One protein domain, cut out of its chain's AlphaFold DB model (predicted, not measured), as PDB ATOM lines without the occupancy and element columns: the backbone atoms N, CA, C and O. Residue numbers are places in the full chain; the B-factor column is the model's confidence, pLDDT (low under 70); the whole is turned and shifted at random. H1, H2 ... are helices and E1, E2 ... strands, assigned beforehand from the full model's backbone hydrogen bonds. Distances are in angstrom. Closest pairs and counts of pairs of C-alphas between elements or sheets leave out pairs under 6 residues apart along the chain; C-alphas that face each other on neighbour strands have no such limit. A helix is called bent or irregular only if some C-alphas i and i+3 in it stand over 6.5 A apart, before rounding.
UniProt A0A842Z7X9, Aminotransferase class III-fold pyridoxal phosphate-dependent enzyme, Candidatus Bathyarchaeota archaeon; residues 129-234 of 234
ATOM      1  N   SER A 129      -6.453  26.207   2.159       96.94
ATOM      2  CA  SER A 129      -7.648  25.938   1.336       96.94
ATOM      3  C   SER A 129      -7.408  24.746   0.409       96.94
ATOM      4  O   SER A 129      -8.253  23.868   0.289       96.94
ATOM      5  N   GLU A 130      -6.230  24.670  -0.213       97.94
ATOM      6  CA  GLU A 130      -5.852  23.508  -1.025       97.94
ATOM      7  C   GLU A 130      -5.742  22.237  -0.178       97.94
ATOM      8  O   GLU A 130      -6.108  21.161  -0.645       97.94
ATOM      9  N   ALA A 131      -5.292  22.357   1.076       97.88
ATOM     10  CA  ALA A 131      -5.180  21.220   1.983       97.88
ATOM     11  C   ALA A 131      -6.562  20.647   2.326       97.88
ATOM     12  O   ALA A 131      -6.750  19.434   2.262       97.88
ATOM     13  N   ASN A 132      -7.546  21.509   2.606       97.81
ATOM     14  CA  ASN A 132      -8.919  21.073   2.851       97.81
ATOM     15  C   ASN A 132      -9.579  20.488   1.594       97.81
ATOM     16  O   ASN A 132     -10.207  19.438   1.688       97.81
ATOM     17  N   GLU A 133      -9.376  21.066   0.407       97.81
ATOM     18  CA  GLU A 133      -9.852  20.469  -0.856       97.81
ATOM     19  C   GLU A 133      -9.242  19.077  -1.095       97.81
ATOM     20  O   GLU A 133      -9.944  18.131  -1.462       97.81
ATOM     21  N   ALA A 134      -7.934  18.927  -0.863       98.12
ATOM     22  CA  ALA A 134      -7.246  17.648  -0.983       98.12
ATOM     23  C   ALA A 134      -7.787  16.620   0.025       98.12
ATOM     24  O   ALA A 134      -8.070  15.486  -0.363       98.12
ATOM     25  N   ALA A 135      -8.000  17.021   1.283       97.81
ATOM     26  CA  ALA A 135      -8.571  16.169   2.324       97.81
ATOM     27  C   ALA A 135     -10.014  15.745   1.996       97.81
ATOM     28  O   ALA A 135     -10.337  14.561   2.071       97.81
ATOM     29  N   MET A 136     -10.862  16.676   1.548       98.00
ATOM     30  CA  MET A 136     -12.237  16.392   1.119       98.00
ATOM     31  C   MET A 136     -12.269  15.389  -0.039       98.00
ATOM     32  O   MET A 136     -13.041  14.426  -0.016       98.00
ATOM     33  N   LYS A 137     -11.405  15.578  -1.046       98.00
ATOM     34  CA  LYS A 137     -11.289  14.655  -2.181       98.00
ATOM     35  C   LYS A 137     -10.766  13.290  -1.754       98.00
ATOM     36  O   LYS A 137     -11.298  12.291  -2.217       98.00
ATOM     37  N   MET A 138      -9.773  13.236  -0.869       98.06
ATOM     38  CA  MET A 138      -9.232  11.981  -0.345       98.06
ATOM     39  C   MET A 138     -10.290  11.203   0.446       98.06
ATOM     40  O   MET A 138     -10.469  10.011   0.207       98.06
ATOM     41  N   ALA A 139     -11.045  11.877   1.317       97.69
ATOM     42  CA  ALA A 139     -12.124  11.263   2.088       97.69
ATOM     43  C   ALA A 139     -13.251  10.741   1.179       97.69
ATOM     44  O   ALA A 139     -13.732   9.623   1.357       97.69
ATOM     45  N   ARG A 140     -13.630  11.501   0.142       97.81
ATOM     46  CA  ARG A 140     -14.571  11.023  -0.879       97.81
ATOM     47  C   ARG A 140     -14.007   9.832  -1.659       97.81
ATOM     48  O   ARG A 140     -14.725   8.852  -1.843       97.81
ATOM     49  N   GLN A 141     -12.753   9.905  -2.110       98.50
ATOM     50  CA  GLN A 141     -12.108   8.843  -2.886       98.50
ATOM     51  C   GLN A 141     -12.067   7.537  -2.094       98.50
ATOM     52  O   GLN A 141     -12.414   6.498  -2.642       98.50
ATOM     53  N   TYR A 142     -11.739   7.592  -0.800       98.19
ATOM     54  CA  TYR A 142     -11.750   6.426   0.084       98.19
ATOM     55  C   TYR A 142     -13.074   5.650   0.003       98.19
ATOM     56  O   TYR A 142     -13.077   4.440  -0.215       98.19
ATOM     57  N   PHE A 143     -14.212   6.341   0.113       98.44
ATOM     58  CA  PHE A 143     -15.519   5.687   0.043       98.44
ATOM     59  C   PHE A 143     -15.916   5.257  -1.368       98.44
ATOM     60  O   PHE A 143     -16.587   4.236  -1.512       98.44
ATOM     61  N   VAL A 144     -15.480   5.981  -2.402       98.38
ATOM     62  CA  VAL A 144     -15.658   5.554  -3.799       98.38
ATOM     63  C   VAL A 144     -14.959   4.213  -4.039       98.38
ATOM     64  O   VAL A 144     -15.601   3.289  -4.532       98.38
ATOM     65  N   GLU A 145     -13.701   4.074  -3.618       98.50
ATOM     66  CA  GLU A 145     -12.932   2.825  -3.749       98.50
ATOM     67  C   GLU A 145     -13.511   1.684  -2.897       98.50
ATOM     68  O   GLU A 145     -13.403   0.513  -3.254       98.50
ATOM     69  N   LYS A 146     -14.197   2.008  -1.793       98.19
ATOM     70  CA  LYS A 146     -14.926   1.028  -0.971       98.19
ATOM     71  C   LYS A 146     -16.286   0.610  -1.552       98.19
ATOM     72  O   LYS A 146     -16.979  -0.194  -0.934       98.19
ATOM     73  N   GLY A 147     -16.705   1.184  -2.683       98.44
ATOM     74  CA  GLY A 147     -18.026   0.968  -3.285       98.44
ATOM     75  C   GLY A 147     -19.172   1.750  -2.626       98.44
ATOM     76  O   GLY A 147     -20.314   1.659  -3.071       98.44
ATOM     77  N   GLU A 148     -18.897   2.577  -1.614       98.38
ATOM     78  CA  GLU A 148     -19.877   3.389  -0.876       98.38
ATOM     79  C   GLU A 148     -20.087   4.757  -1.549       98.38
ATOM     80  O   GLU A 148     -19.977   5.827  -0.943       98.38
ATOM     81  N   THR A 149     -20.388   4.730  -2.848       97.81
ATOM     82  CA  THR A 149     -20.491   5.929  -3.701       97.81
ATOM     83  C   THR A 149     -21.617   6.889  -3.304       97.81
ATOM     84  O   THR A 149     -21.606   8.049  -3.724       97.81
ATOM     85  N   GLN A 150     -22.549   6.471  -2.449       97.94
ATOM     86  CA  GLN A 150     -23.587   7.326  -1.877       97.94
ATOM     87  C   GLN A 150     -23.068   8.293  -0.792       97.94
ATOM     88  O   GLN A 150     -23.756   9.263  -0.483       97.94
ATOM     89  N   ARG A 151     -21.861   8.084  -0.236       98.38
ATOM     90  CA  ARG A 151     -21.277   8.959   0.799       98.38
ATOM     91  C   ARG A 151     -20.780  10.279   0.246       98.38
ATOM     92  O   ARG A 151     -19.635  10.371  -0.190       98.38
ATOM     93  N   ASN A 152     -21.628  11.295   0.232       97.56
ATOM     94  CA  ASN A 152     -21.336  12.585  -0.376       97.56
ATOM     95  C   ASN A 152     -21.460  13.779   0.580       97.56
ATOM     96  O   ASN A 152     -21.193  14.883   0.136       97.56
ATOM     97  N   HIS A 153     -21.830  13.614   1.850       98.69
ATOM     98  CA  HIS A 153     -22.182  14.742   2.719       98.69
ATOM     99  C   HIS A 153     -21.082  15.095   3.727       98.69
ATOM    100  O   HIS A 153     -20.550  14.209   4.392       98.69
ATOM    101  N   PHE A 154     -20.776  16.383   3.886       98.50
ATOM    102  CA  PHE A 154     -19.847  16.879   4.909       98.50
ATOM    103  C   PHE A 154     -20.610  17.563   6.044       98.50
ATOM    104  O   PHE A 154     -21.546  18.326   5.800       98.50
ATOM    105  N   VAL A 155     -20.202  17.319   7.285       98.50
ATOM    106  CA  VAL A 155     -20.728  18.031   8.456       98.50
ATOM    107  C   VAL A 155     -19.618  18.907   9.015       98.50
ATOM    108  O   VAL A 155     -18.512  18.426   9.228       98.50
ATOM    109  N   ALA A 156     -19.897  20.184   9.244       97.75
ATOM    110  CA  ALA A 156     -18.926  21.130   9.789       97.75
ATOM    111  C   ALA A 156     -19.516  21.922  10.959       97.75
ATOM    112  O   ALA A 156     -20.717  21.860  11.236       97.75
ATOM    113  N   ARG A 157     -18.702  22.705  11.669       96.81
ATOM    114  CA  ARG A 157     -19.213  23.621  12.704       96.81
ATOM    115  C   ARG A 157     -19.600  24.983  12.139       96.81
ATOM    116  O   ARG A 157     -18.965  25.521  11.230       96.81
ATOM    117  N   ARG A 158     -20.627  25.599  12.731       95.38
ATOM    118  CA  ARG A 158     -20.888  27.041  12.607       95.38
ATOM    119  C   ARG A 158     -19.682  27.839  13.133       95.38
ATOM    120  O   ARG A 158     -18.990  27.386  14.035       95.38
ATOM    121  N   GLN A 159     -19.447  29.022  12.564       93.25
ATOM    122  CA  GLN A 159     -18.290  29.902  12.800       93.25
ATOM    123  C   GLN A 159     -16.900  29.334  12.441       93.25
ATOM    124  O   GLN A 159     -15.907  30.046  12.593       93.25
ATOM    125  N   ALA A 160     -16.807  28.111  11.918       94.00
ATOM    126  CA  ALA A 160     -15.545  27.527  11.484       94.00
ATOM    127  C   ALA A 160     -15.026  28.146  10.173       94.00
ATOM    128  O   ALA A 160     -15.789  28.656   9.336       94.00
ATOM    129  N   TYR A 161     -13.706  28.086   9.999       94.69
ATOM    130  CA  TYR A 161     -12.994  28.556   8.816       94.69
ATOM    131  C   TYR A 161     -12.085  27.452   8.278       94.69
ATOM    132  O   TYR A 161     -11.140  27.040   8.945       94.69
ATOM    133  N   HIS A 162     -12.342  27.035   7.041       96.31
ATOM    134  CA  HIS A 162     -11.594  25.994   6.334       96.31
ATOM    135  C   HIS A 162     -10.969  26.509   5.029       96.31
ATOM    136  O   HIS A 162     -10.358  25.748   4.288       96.31
ATOM    137  N   GLY A 163     -11.069  27.808   4.739       94.81
ATOM    138  CA  GLY A 163     -10.457  28.411   3.557       94.81
ATOM    139  C   GLY A 163     -11.453  29.139   2.664       94.81
ATOM    140  O   GLY A 163     -12.564  29.462   3.078       94.81
ATOM    141  N   ASN A 164     -11.014  29.450   1.443       94.38
ATOM    142  CA  ASN A 164     -11.737  30.355   0.544       94.38
ATOM    143  C   ASN A 164     -11.777  29.892  -0.929       94.38
ATOM    144  O   ASN A 164     -12.168  30.671  -1.793       94.38
ATOM    145  N   THR A 165     -11.375  28.650  -1.232       96.12
ATOM    146  CA  THR A 165     -11.764  27.965  -2.486       96.12
ATOM    147  C   THR A 165     -13.230  27.527  -2.396       96.12
ATOM    148  O   THR A 165     -13.781  27.519  -1.301       96.12
ATOM    149  N   LEU A 166     -13.891  27.160  -3.500       96.38
ATOM    150  CA  LEU A 166     -15.330  26.847  -3.466       96.38
ATOM    151  C   LEU A 166     -15.691  25.687  -2.520       96.38
ATOM    152  O   LEU A 166     -16.638  25.829  -1.751       96.38
ATOM    153  N   GLY A 167     -14.945  24.579  -2.520       95.88
ATOM    154  CA  GLY A 167     -15.189  23.454  -1.610       95.88
ATOM    155  C   GLY A 167     -14.868  23.812  -0.159       95.88
ATOM    156  O   GLY A 167     -15.713  23.661   0.721       95.88
ATOM    157  N   SER A 168     -13.696  24.407   0.082       96.81
ATOM    158  CA  SER A 168     -13.292  24.877   1.419       96.81
ATOM    159  C   SER A 168     -14.240  25.929   2.009       96.81
ATOM    160  O   SER A 168     -14.546  25.916   3.201       96.81
ATOM    161  N   LEU A 169     -14.731  26.856   1.186       97.00
ATOM    162  CA  LEU A 169     -15.721  27.851   1.588       97.00
ATOM    163  C   LEU A 169     -17.076  27.191   1.845       97.00
ATOM    164  O   LEU A 169     -17.800  27.615   2.745       97.00
ATOM    165  N   ALA A 170     -17.411  26.133   1.104       96.25
ATOM    166  CA  ALA A 170     -18.657  25.420   1.304       96.25
ATOM    167  C   ALA A 170     -18.712  24.659   2.635       96.25
ATOM    168  O   ALA A 170     -19.797  24.580   3.206       96.25
ATOM    169  N   ILE A 171     -17.577  24.193   3.163       96.69
ATOM    170  CA  ILE A 171     -17.474  23.660   4.534       96.69
ATOM    171  C   ILE A 171     -17.161  24.735   5.585       96.69
ATOM    172  O   ILE A 171     -17.183  24.455   6.775       96.69
ATOM    173  N   SER A 172     -16.942  25.988   5.177       95.81
ATOM    174  CA  SER A 172     -16.812  27.135   6.081       95.81
ATOM    175  C   SER A 172     -18.161  27.801   6.352       95.81
ATOM    176  O   SER A 172     -19.035  27.897   5.485       95.81
ATOM    177  N   SER A 173     -18.314  28.346   7.556       90.25
ATOM    178  CA  SER A 173     -19.569  28.955   8.022       90.25
ATOM    179  C   SER A 173     -19.407  30.404   8.485       90.25
ATOM    180  O   SER A 173     -20.281  30.959   9.153       90.25
ATOM    181  N   ASN A 174     -18.313  31.061   8.088       87.62
ATOM    182  CA  ASN A 174     -18.204  32.512   8.186       87.62
ATOM    183  C   ASN A 174     -19.245  33.170   7.258       87.62
ATOM    184  O   ASN A 174     -19.055  33.234   6.043       87.62
ATOM    185  N   VAL A 175     -20.344  33.654   7.846       84.50
ATOM    186  CA  VAL A 175     -21.527  34.148   7.119       84.50
ATOM    187  C   VAL A 175     -21.170  35.241   6.112       84.50
ATOM    188  O   VAL A 175     -21.572  35.149   4.956       84.50
ATOM    189  N   GLY A 176     -20.373  36.236   6.514       87.75
ATOM    190  CA  GLY A 176     -20.019  37.364   5.647       87.75
ATOM    191  C   GLY A 176     -19.194  36.958   4.425       87.75
ATOM    192  O   GLY A 176     -19.392  37.499   3.342       87.75
ATOM    193  N   ARG A 177     -18.305  35.968   4.572       87.94
ATOM    194  CA  ARG A 177     -17.515  35.432   3.450       87.94
ATOM    195  C   ARG A 177     -18.327  34.509   2.553       87.94
ATOM    196  O   ARG A 177     -18.077  34.465   1.356       87.94
ATOM    197  N   ARG A 178     -19.267  33.762   3.133       91.81
ATOM    198  CA  ARG A 178     -20.060  32.743   2.438       91.81
ATOM    199  C   ARG A 178     -21.208  33.341   1.625       91.81
ATOM    200  O   ARG A 178     -21.451  32.885   0.512       91.81
ATOM    201  N   ALA A 179     -21.910  34.332   2.178       93.19
ATOM    202  CA  ALA A 179     -23.174  34.836   1.636       93.19
ATOM    203  C   ALA A 179     -23.125  35.241   0.147       93.19
ATOM    204  O   ALA A 179     -24.033  34.837  -0.575       93.19
ATOM    205  N   PRO A 180     -22.083  35.936  -0.359       94.31
ATOM    206  CA  PRO A 180     -22.030  36.331  -1.770       94.31
ATOM    207  C   PRO A 180     -21.950  35.162  -2.762       94.31
ATOM    208  O   PRO A 180     -22.204  35.353  -3.944       94.31
ATOM    209  N   TYR A 181     -21.575  33.970  -2.296       95.44
ATOM    210  CA  TYR A 181     -21.323  32.804  -3.144       95.44
ATOM    211  C   TYR A 181     -22.341  31.684  -2.926       95.44
ATOM    212  O   TYR A 181     -22.171  30.614  -3.496       95.44
ATOM    213  N   ALA A 182     -23.376  31.899  -2.105       92.94
ATOM    214  CA  ALA A 182     -24.284  30.847  -1.647       92.94
ATOM    215  C   ALA A 182     -24.828  29.960  -2.783       92.94
ATOM    216  O   ALA A 182     -24.855  28.741  -2.628       92.94
ATOM    217  N   ASP A 183     -25.159  30.559  -3.930       95.38
ATOM    218  CA  ASP A 183     -25.751  29.876  -5.089       95.38
ATOM    219  C   ASP A 183     -24.767  29.003  -5.889       95.38
ATOM    220  O   ASP A 183     -25.186  28.217  -6.736       95.38
ATOM    221  N   ILE A 184     -23.459  29.124  -5.637       96.50
ATOM    222  CA  ILE A 184     -22.405  28.349  -6.315       96.50
ATOM    223  C   ILE A 184     -21.623  27.437  -5.359       96.50
ATOM    224  O   ILE A 184     -20.623  26.834  -5.751       96.50
ATOM    225  N   LEU A 185     -22.050  27.343  -4.097       96.12
ATOM    226  CA  LEU A 185     -21.464  26.426  -3.124       96.12
ATOM    227  C   LEU A 185     -22.114  25.048  -3.219       96.12
ATOM    228  O   LEU A 185     -23.281  24.901  -3.576       96.12
ATOM    229  N   MET A 186     -21.350  24.018  -2.857       94.81
ATOM    230  CA  MET A 186     -21.858  22.650  -2.861       94.81
ATOM    231  C   MET A 186     -23.011  22.499  -1.833       94.81
ATOM    232  O   MET A 186     -22.885  22.972  -0.697       94.81
ATOM    233  N   PRO A 187     -24.139  21.861  -2.199       94.56
ATOM    234  CA  PRO A 187     -25.340  21.805  -1.351       94.56
ATOM    235  C   PRO A 187     -25.276  20.725  -0.255       94.56
ATOM    236  O   PRO A 187     -26.061  20.727   0.687       94.56
ATOM    237  N   ASN A 188     -24.347  19.785  -0.382       96.94
ATOM    238  CA  ASN A 188     -24.124  18.607   0.457       96.94
ATOM    239  C   ASN A 188     -23.226  18.907   1.671       96.94
ATOM    240  O   ASN A 188     -22.280  18.170   1.964       96.94
ATOM    241  N   VAL A 189     -23.515  20.015   2.355       97.44
ATOM    242  CA  VAL A 189     -22.858  20.410   3.604       97.44
ATOM    243  C   VAL A 189     -23.907  20.844   4.615       97.44
ATOM    244  O   VAL A 189     -24.836  21.578   4.278       97.44
ATOM    245  N   SER A 190     -23.750  20.429   5.867       97.19
ATOM    246  CA  SER A 190     -24.552  20.938   6.978       97.19
ATOM    247  C   SER A 190     -23.692  21.365   8.159       97.19
ATOM    248  O   SER A 190     -22.501  21.057   8.229       97.19
ATOM    249  N   PHE A 191     -24.298  22.135   9.068       97.31
ATOM    250  CA  PHE A 191     -23.576  22.805  10.141       97.31
ATOM    251  C   PHE A 191     -24.197  22.570  11.516       97.31
ATOM    252  O   PHE A 191     -25.342  22.962  11.752       97.31
ATOM    253  N   VAL A 192     -23.396  22.041  12.440       98.00
ATOM    254  CA  VAL A 192     -23.727  21.938  13.874       98.00
ATOM    255  C   VAL A 192     -23.223  23.164  14.646       98.00
ATOM    256  O   VAL A 192     -22.530  24.024  14.093       98.00
ATOM    257  N   SER A 193     -23.574  23.291  15.925       97.06
ATOM    258  CA  SER A 193     -23.188  24.433  16.763       97.06
ATOM    259  C   SER A 193     -21.673  24.668  16.844       97.06
ATOM    260  O   SER A 193     -20.880  23.724  16.745       97.06
ATOM    261  N   PRO A 194     -21.233  25.925  17.050       96.31
ATOM    262  CA  PRO A 194     -19.833  26.202  17.354       96.31
ATOM    263  C   PRO A 194     -19.466  25.631  18.729       96.31
ATOM    264  O   PRO A 194     -20.311  25.529  19.617       96.31
ATOM    265  N   ALA A 195     -18.188  25.320  18.940       95.38
ATOM    266  CA  ALA A 195     -17.655  25.000  20.264       95.38
ATOM    267  C   ALA A 195     -17.253  26.289  21.006       95.38
ATOM    268  O   ALA A 195     -16.090  26.490  21.334       95.38
ATOM    269  N   PHE A 196     -18.215  27.192  21.230       95.62
ATOM    270  CA  PHE A 196     -17.976  28.495  21.864       95.62
ATOM    271  C   PHE A 196     -18.753  28.635  23.181       95.62
ATOM    272  O   PHE A 196     -19.821  29.244  23.249       95.62
ATOM    273  N   GLU A 197     -18.196  28.025  24.231       95.44
ATOM    274  CA  GLU A 197     -18.822  27.870  25.552       95.44
ATOM    275  C   GLU A 197     -19.318  29.192  26.141       95.44
ATOM    276  O   GLU A 197     -20.467  29.274  26.566       95.44
ATOM    277  N   TYR A 198     -18.486  30.239  26.100       94.81
ATOM    278  CA  TYR A 198     -18.804  31.549  26.674       94.81
ATOM    279  C   TYR A 198     -20.156  32.108  26.202       94.81
ATOM    280  O   TYR A 198     -20.842  32.780  26.967       94.81
ATOM    281  N   TRP A 199     -20.548  31.819  24.957       94.31
ATOM    282  CA  TRP A 199     -21.796  32.311  24.376       94.31
ATOM    283  C   TRP A 199     -22.927  31.275  24.364       94.31
ATOM    284  O   TRP A 199     -24.100  31.641  24.362       94.31
ATOM    285  N   HIS A 200     -22.594  29.982  24.312       95.62
ATOM    286  CA  HIS A 200     -23.562  28.918  24.021       95.62
ATOM    287  C   HIS A 200     -23.796  27.921  25.161       95.62
ATOM    288  O   HIS A 200     -24.655  27.042  25.010       95.62
ATOM    289  N   ARG A 201     -23.073  28.029  26.280       96.25
ATOM    290  CA  ARG A 201     -23.367  27.256  27.490       96.25
ATOM    291  C   ARG A 201     -24.644  27.775  28.141       96.25
ATOM    292  O   ARG A 201     -24.820  28.980  28.324       96.25
ATOM    293  N   GLN A 202     -25.552  26.866  28.474       96.31
ATOM    294  CA  GLN A 202     -26.814  27.216  29.119       96.31
ATOM    295  C   GLN A 202     -26.591  27.602  30.586       96.31
ATOM    296  O   GLN A 202     -25.602  27.226  31.217       96.31
ATOM    297  N   ASN A 203     -27.527  28.366  31.152       95.12
ATOM    298  CA  ASN A 203     -27.428  28.765  32.550       95.12
ATOM    299  C   ASN A 203     -27.545  27.528  33.459       95.12
ATOM    300  O   ASN A 203     -28.524  26.791  33.370       95.12
ATOM    301  N   GLY A 204     -26.547  27.300  34.314       95.06
ATOM    302  CA  GLY A 204     -26.457  26.104  35.162       95.06
ATOM    303  C   GLY A 204     -25.897  24.843  34.483       95.06
ATOM    304  O   GLY A 204     -25.794  23.815  35.144       95.06
ATOM    305  N   GLU A 205     -25.514  24.897  33.203       97.38
ATOM    306  CA  GLU A 205     -24.842  23.793  32.500       97.38
ATOM    307  C   GLU A 205     -23.346  23.758  32.868       97.38
ATOM    308  O   GLU A 205     -22.695  24.805  32.927       97.38
ATOM    309  N   THR A 206     -22.793  22.567  33.130       97.75
ATOM    310  CA  THR A 206     -21.341  22.395  33.335       97.75
ATOM    311  C   THR A 206     -20.604  22.383  31.996       97.75
ATOM    312  O   THR A 206     -21.215  22.191  30.944       97.75
ATOM    313  N   GLU A 207     -19.283  22.549  32.016       97.12
ATOM    314  CA  GLU A 207     -18.451  22.432  30.811       97.12
ATOM    315  C   GLU A 207     -18.603  21.049  30.151       97.12
ATOM    316  O   GLU A 207     -18.795  20.941  28.940       97.12
ATOM    317  N   GLU A 208     -18.627  19.975  30.944       97.56
ATOM    318  CA  GLU A 208     -18.813  18.612  30.442       97.56
ATOM    319  C   GLU A 208     -20.220  18.391  29.883       97.56
ATOM    320  O   GLU A 208     -20.384  17.677  28.892       97.56
ATOM    321  N   GLY A 209     -21.238  18.997  30.502       98.12
ATOM    322  CA  GLY A 209     -22.611  18.982  29.995       98.12
ATOM    323  C   GLY A 209     -22.709  19.665  28.634       98.12
ATOM    324  O   GLY A 209     -23.252  19.091  27.689       98.12
ATOM    325  N   TYR A 210     -22.080  20.836  28.509       98.06
ATOM    326  CA  TYR A 210     -21.971  21.571  27.255       98.06
ATOM    327  C   TYR A 210     -21.269  20.749  26.167       98.06
ATOM    328  O   TYR A 210     -21.802  20.586  25.067       98.06
ATOM    329  N   ALA A 211     -20.102  20.178  26.478       97.81
ATOM    330  CA  ALA A 211     -19.348  19.346  25.547       97.81
ATOM    331  C   ALA A 211     -20.153  18.117  25.097       97.81
ATOM    332  O   ALA A 211     -20.208  17.823  23.901       97.81
ATOM    333  N   ARG A 212     -20.833  17.434  26.030       98.12
ATOM    334  CA  ARG A 212     -21.686  16.278  25.724       98.12
ATOM    335  C   ARG A 212     -22.817  16.649  24.771       98.12
ATOM    336  O   ARG A 212     -22.985  15.975  23.761       98.12
ATOM    337  N   ARG A 213     -23.514  17.758  25.025       97.88
ATOM    338  CA  ARG A 213     -24.578  18.254  24.143       97.88
ATOM    339  C   ARG A 213     -24.075  18.538  22.725       97.88
ATOM    340  O   ARG A 213     -24.781  18.263  21.760       97.88
ATOM    341  N   LEU A 214     -22.859  19.070  22.575       98.06
ATOM    342  CA  LEU A 214     -22.262  19.284  21.251       98.06
ATOM    343  C   LEU A 214     -21.927  17.971  20.528       98.06
ATOM    344  O   LEU A 214     -21.990  17.931  19.302       98.06
ATOM    345  N   VAL A 215     -21.544  16.918  21.254       98.00
ATOM    346  CA  VAL A 215     -21.303  15.584  20.675       98.00
ATOM    347  C   VAL A 215     -22.622  14.930  20.259       98.00
ATOM    348  O   VAL A 215     -22.726  14.431  19.141       98.00
ATOM    349  N   GLU A 216     -23.648  15.006  21.108       98.38
ATOM    350  CA  GLU A 216     -25.002  14.516  20.809       98.38
ATOM    351  C   GLU A 216     -25.614  15.220  19.585       98.38
ATOM    352  O   GLU A 216     -26.306  14.592  18.781       98.38
ATOM    353  N   GLU A 217     -25.332  16.514  19.390       98.38
ATOM    354  CA  GLU A 217     -25.751  17.253  18.192       98.38
ATOM    355  C   GLU A 217     -25.111  16.687  16.914       98.38
ATOM    356  O   GLU A 217     -25.793  16.567  15.896       98.38
ATOM    357  N   ILE A 218     -23.829  16.300  16.956       98.31
ATOM    358  CA  ILE A 218     -23.144  15.675  15.810       98.31
ATOM    359  C   ILE A 218     -23.795  14.331  15.469       98.31
ATOM    360  O   ILE A 218     -24.087  14.075  14.301       98.31
ATOM    361  N   GLU A 219     -24.060  13.491  16.471       98.31
ATOM    362  CA  GLU A 219     -24.727  12.200  16.265       98.31
ATOM    363  C   GLU A 219     -26.143  12.378  15.701       98.31
ATOM    364  O   GLU A 219     -26.505  11.745  14.706       98.31
ATOM    365  N   THR A 220     -26.918  13.302  16.273       98.62
ATOM    366  CA  THR A 220     -28.263  13.646  15.788       98.62
ATOM    367  C   THR A 220     -28.226  14.076  14.322       98.62
ATOM    368  O   THR A 220     -29.060  13.654  13.519       98.62
ATOM    369  N   GLU A 221     -27.239  14.889  13.950       98.62
ATOM    370  CA  GLU A 221     -27.074  15.369  12.585       98.62
ATOM    371  C   GLU A 221     -26.683  14.242  11.617       98.62
ATOM    372  O   GLU A 221     -27.239  14.150  10.521       98.62
ATOM    373  N   PHE A 222     -25.794  13.333  12.031       98.62
ATOM    374  CA  PHE A 222     -25.431  12.154  11.241       98.62
ATOM    375  C   PHE A 222     -26.645  11.258  10.979       98.62
ATOM    376  O   PHE A 222     -26.867  10.839   9.841       98.62
ATOM    377  N   LEU A 223     -27.465  11.010  12.005       98.56
ATOM    378  CA  LEU A 223     -28.702  10.235  11.879       98.56
ATOM    379  C   LEU A 223     -29.721  10.928  10.965       98.56
ATOM    380  O   LEU A 223     -30.350  10.264  10.142       98.56
ATOM    381  N   ARG A 224     -29.852  12.257  11.053       98.56
ATOM    382  CA  ARG A 224     -30.756  13.050  10.204       98.56
ATOM    383  C   ARG A 224     -30.387  12.972   8.720       98.56
ATOM    384  O   ARG A 224     -31.273  12.923   7.869       98.56
ATOM    385  N   ILE A 225     -29.094  13.005   8.399       98.38
ATOM    386  CA  ILE A 225     -28.591  12.908   7.017       98.38
ATOM    387  C   ILE A 225     -28.746  11.476   6.475       98.38
ATOM    388  O   ILE A 225     -29.043  11.283   5.288       98.38
ATOM    389  N   GLY A 226     -28.561  10.490   7.353       98.38
ATOM    390  CA  GLY A 226     -28.280   9.101   7.010       98.38
ATOM    391  C   GLY A 226     -26.774   8.852   7.154       98.38
ATOM    392  O   GLY A 226     -25.998   9.381   6.346       98.38
ATOM    393  N   PRO A 227     -26.314   8.085   8.161       97.81
ATOM    394  CA  PRO A 227     -24.885   7.891   8.426       97.81
ATOM    395  C   PRO A 227     -24.146   7.229   7.255       97.81
ATOM    396  O   PRO A 227     -22.935   7.391   7.106       97.81
ATOM    397  N   GLU A 228     -24.862   6.520   6.386       98.00
ATOM    398  CA  GLU A 228     -24.377   5.934   5.139       98.00
ATOM    399  C   GLU A 228     -24.094   6.956   4.032       98.00
ATOM    400  O   GLU A 228     -23.518   6.572   3.016       98.00
ATOM    401  N   LYS A 229     -24.484   8.227   4.203       98.44
ATOM    402  CA  LYS A 229     -24.226   9.331   3.261       98.44
ATOM    403  C   LYS A 229     -23.142  10.297   3.738       98.44
ATOM    404  O   LYS A 229     -22.636  11.076   2.933       98.44
ATOM    405  N   VAL A 230     -22.768  10.259   5.015       98.56
ATOM    406  CA  VAL A 230     -21.753  11.158   5.584       98.56
ATOM    407  C   VAL A 230     -20.347  10.716   5.158       98.56
ATOM    408  O   VAL A 230     -20.013   9.535   5.230       98.56
ATOM    409  N   ILE A 231     -19.523  11.661   4.705       98.12
ATOM    410  CA  ILE A 231     -18.092  11.472   4.432       98.12
ATOM    411  C   ILE A 231     -17.288  11.722   5.704       98.12
ATOM    412  O   ILE A 231     -16.505  10.874   6.117       98.12
ATOM    413  N   SER A 232     -17.450  12.901   6.305       97.31
ATOM    414  CA  SER A 232     -16.631  13.323   7.438       97.31
ATOM    415  C   SER A 232     -17.287  14.438   8.245       97.31
ATOM    416  O   SER A 232     -18.184  15.142   7.769       97.31
ATOM    417  N   PHE A 233     -16.770  14.601   9.463       97.69
ATOM    418  CA  PHE A 233     -16.919  15.800  10.275       97.69
ATOM    419  C   PHE A 233     -15.610  16.598  10.239       97.69
ATOM    420  O   PHE A 233     -14.542  15.988  10.324       97.69
ATOM    421  N   VAL A 234     -15.692  17.920  10.073       95.12
ATOM    422  CA  VAL A 234     -14.537  18.828   9.949       95.12
ATOM    423  C   VAL A 234     -14.710  20.108  10.763       95.12
ATOM    424  O   VAL A 234     -15.856  20.600  10.891       95.12
TER     425      VAL A 234
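AT A GLANCE: This is residues 129 to 234 of the 234 residues of the protein "Aminotransferase class III-fold pyridoxal phosphate-dependent enzyme" of Candidatus Bathyarchaeota archaeon (UniProt A0A842Z7X9). A small parallel sheet of three strands sits in the middle, with the long helix H1 on one face and the longest helix, H5, on the other, making three layers. The small helices H2 and H3 pack on each other, H2 beside the first residues of H1; H4, the first part of H5 and the link between them reach beyond the sheet as an arm along the longest axis. The 106 printed residues include five named helices and three named strands, in the order H1 E1 H2 H3 E2 H4 H5 E3; the sheet runs E2, E1, E3. The class is mostly helix, and the whole is compact, with a radius of gyration of the C-alphas of 15.0 A and spans of 46 by 32 by 23 A.

HOW THE PARTS SIT: H1, residues 129 to 145, is on the sheet; its closest C-alphas to E3, residues 230 to 233, are those of Arg 140 and Ile 231, 6.4 A apart. E1, residues 153 to 157, is the inner strand, parallel to E3 at 19 degrees, with N 231 and O 153 2.8 A apart. H2, residues 166 to 170, touches H1 through residues 129 to 133 alone, the C-alphas of Ser 129 and Ser 168 being closest at 5.7 A, and only grazes the sheet. H3, residues 175 to 184, only just touches H2, with 3 pairs of C-alphas within 8 A, the closest being Leu 169 and Arg 178 at 6.6 A; it is not on the sheet. E2, residues 189 to 192, is parallel to E1 at 34 degrees, with N 156 and O 190 2.9 A apart; E1, H2 H3, E2 is a strand-helix-strand unit, two parallel neighbour strands with helices between, its crossover right-handed. H4, residues 197 to 200, is close but not clearly touching H5, residues 207 to 225: the C-alphas of Glu 197 and Tyr 210 are closest at 7.2 A. H5 has a height over the sheet of 10.2 A, lies over E1 and runs along the strands, at 19 degrees to E1 on the local plane. E2, H4 H5, E3 is a split unit, with E1 between its strands, and its crossover is right-handed. Every O i to N i+4 pair is within hydrogen-bond range in H2 and H5, against 12 of 13 in H1 and 2 of 6 in H3, where 4 of 7 O i to N i+3 pairs are; H4 is too short for an i+4 pair.

IN THESE COORDINATES: H1 begins with C-alpha 129 at (-7.648, 25.938, 1.336) and is 24.2 A long; E1 is 13.7 A and H2 6.0 A. H3, 14.7 A, is irregular: C-alphas 180 and 183 are 8.2 A apart. E2 is 10.4 A, H4 5.1 A and H5 27.6 A, beginning with C-alpha 207 at (-18.451, 22.432, 30.811). E3, 8.2 A, ends with C-alpha 233 at (-16.919, 15.800, 10.275).

THE WHOLE: The C-alphas farthest apart are those of Glu 145 and Gly 204, 47.3 A. The printed part has no cut and no long link, and no printed residue is under 70 in pLDDT.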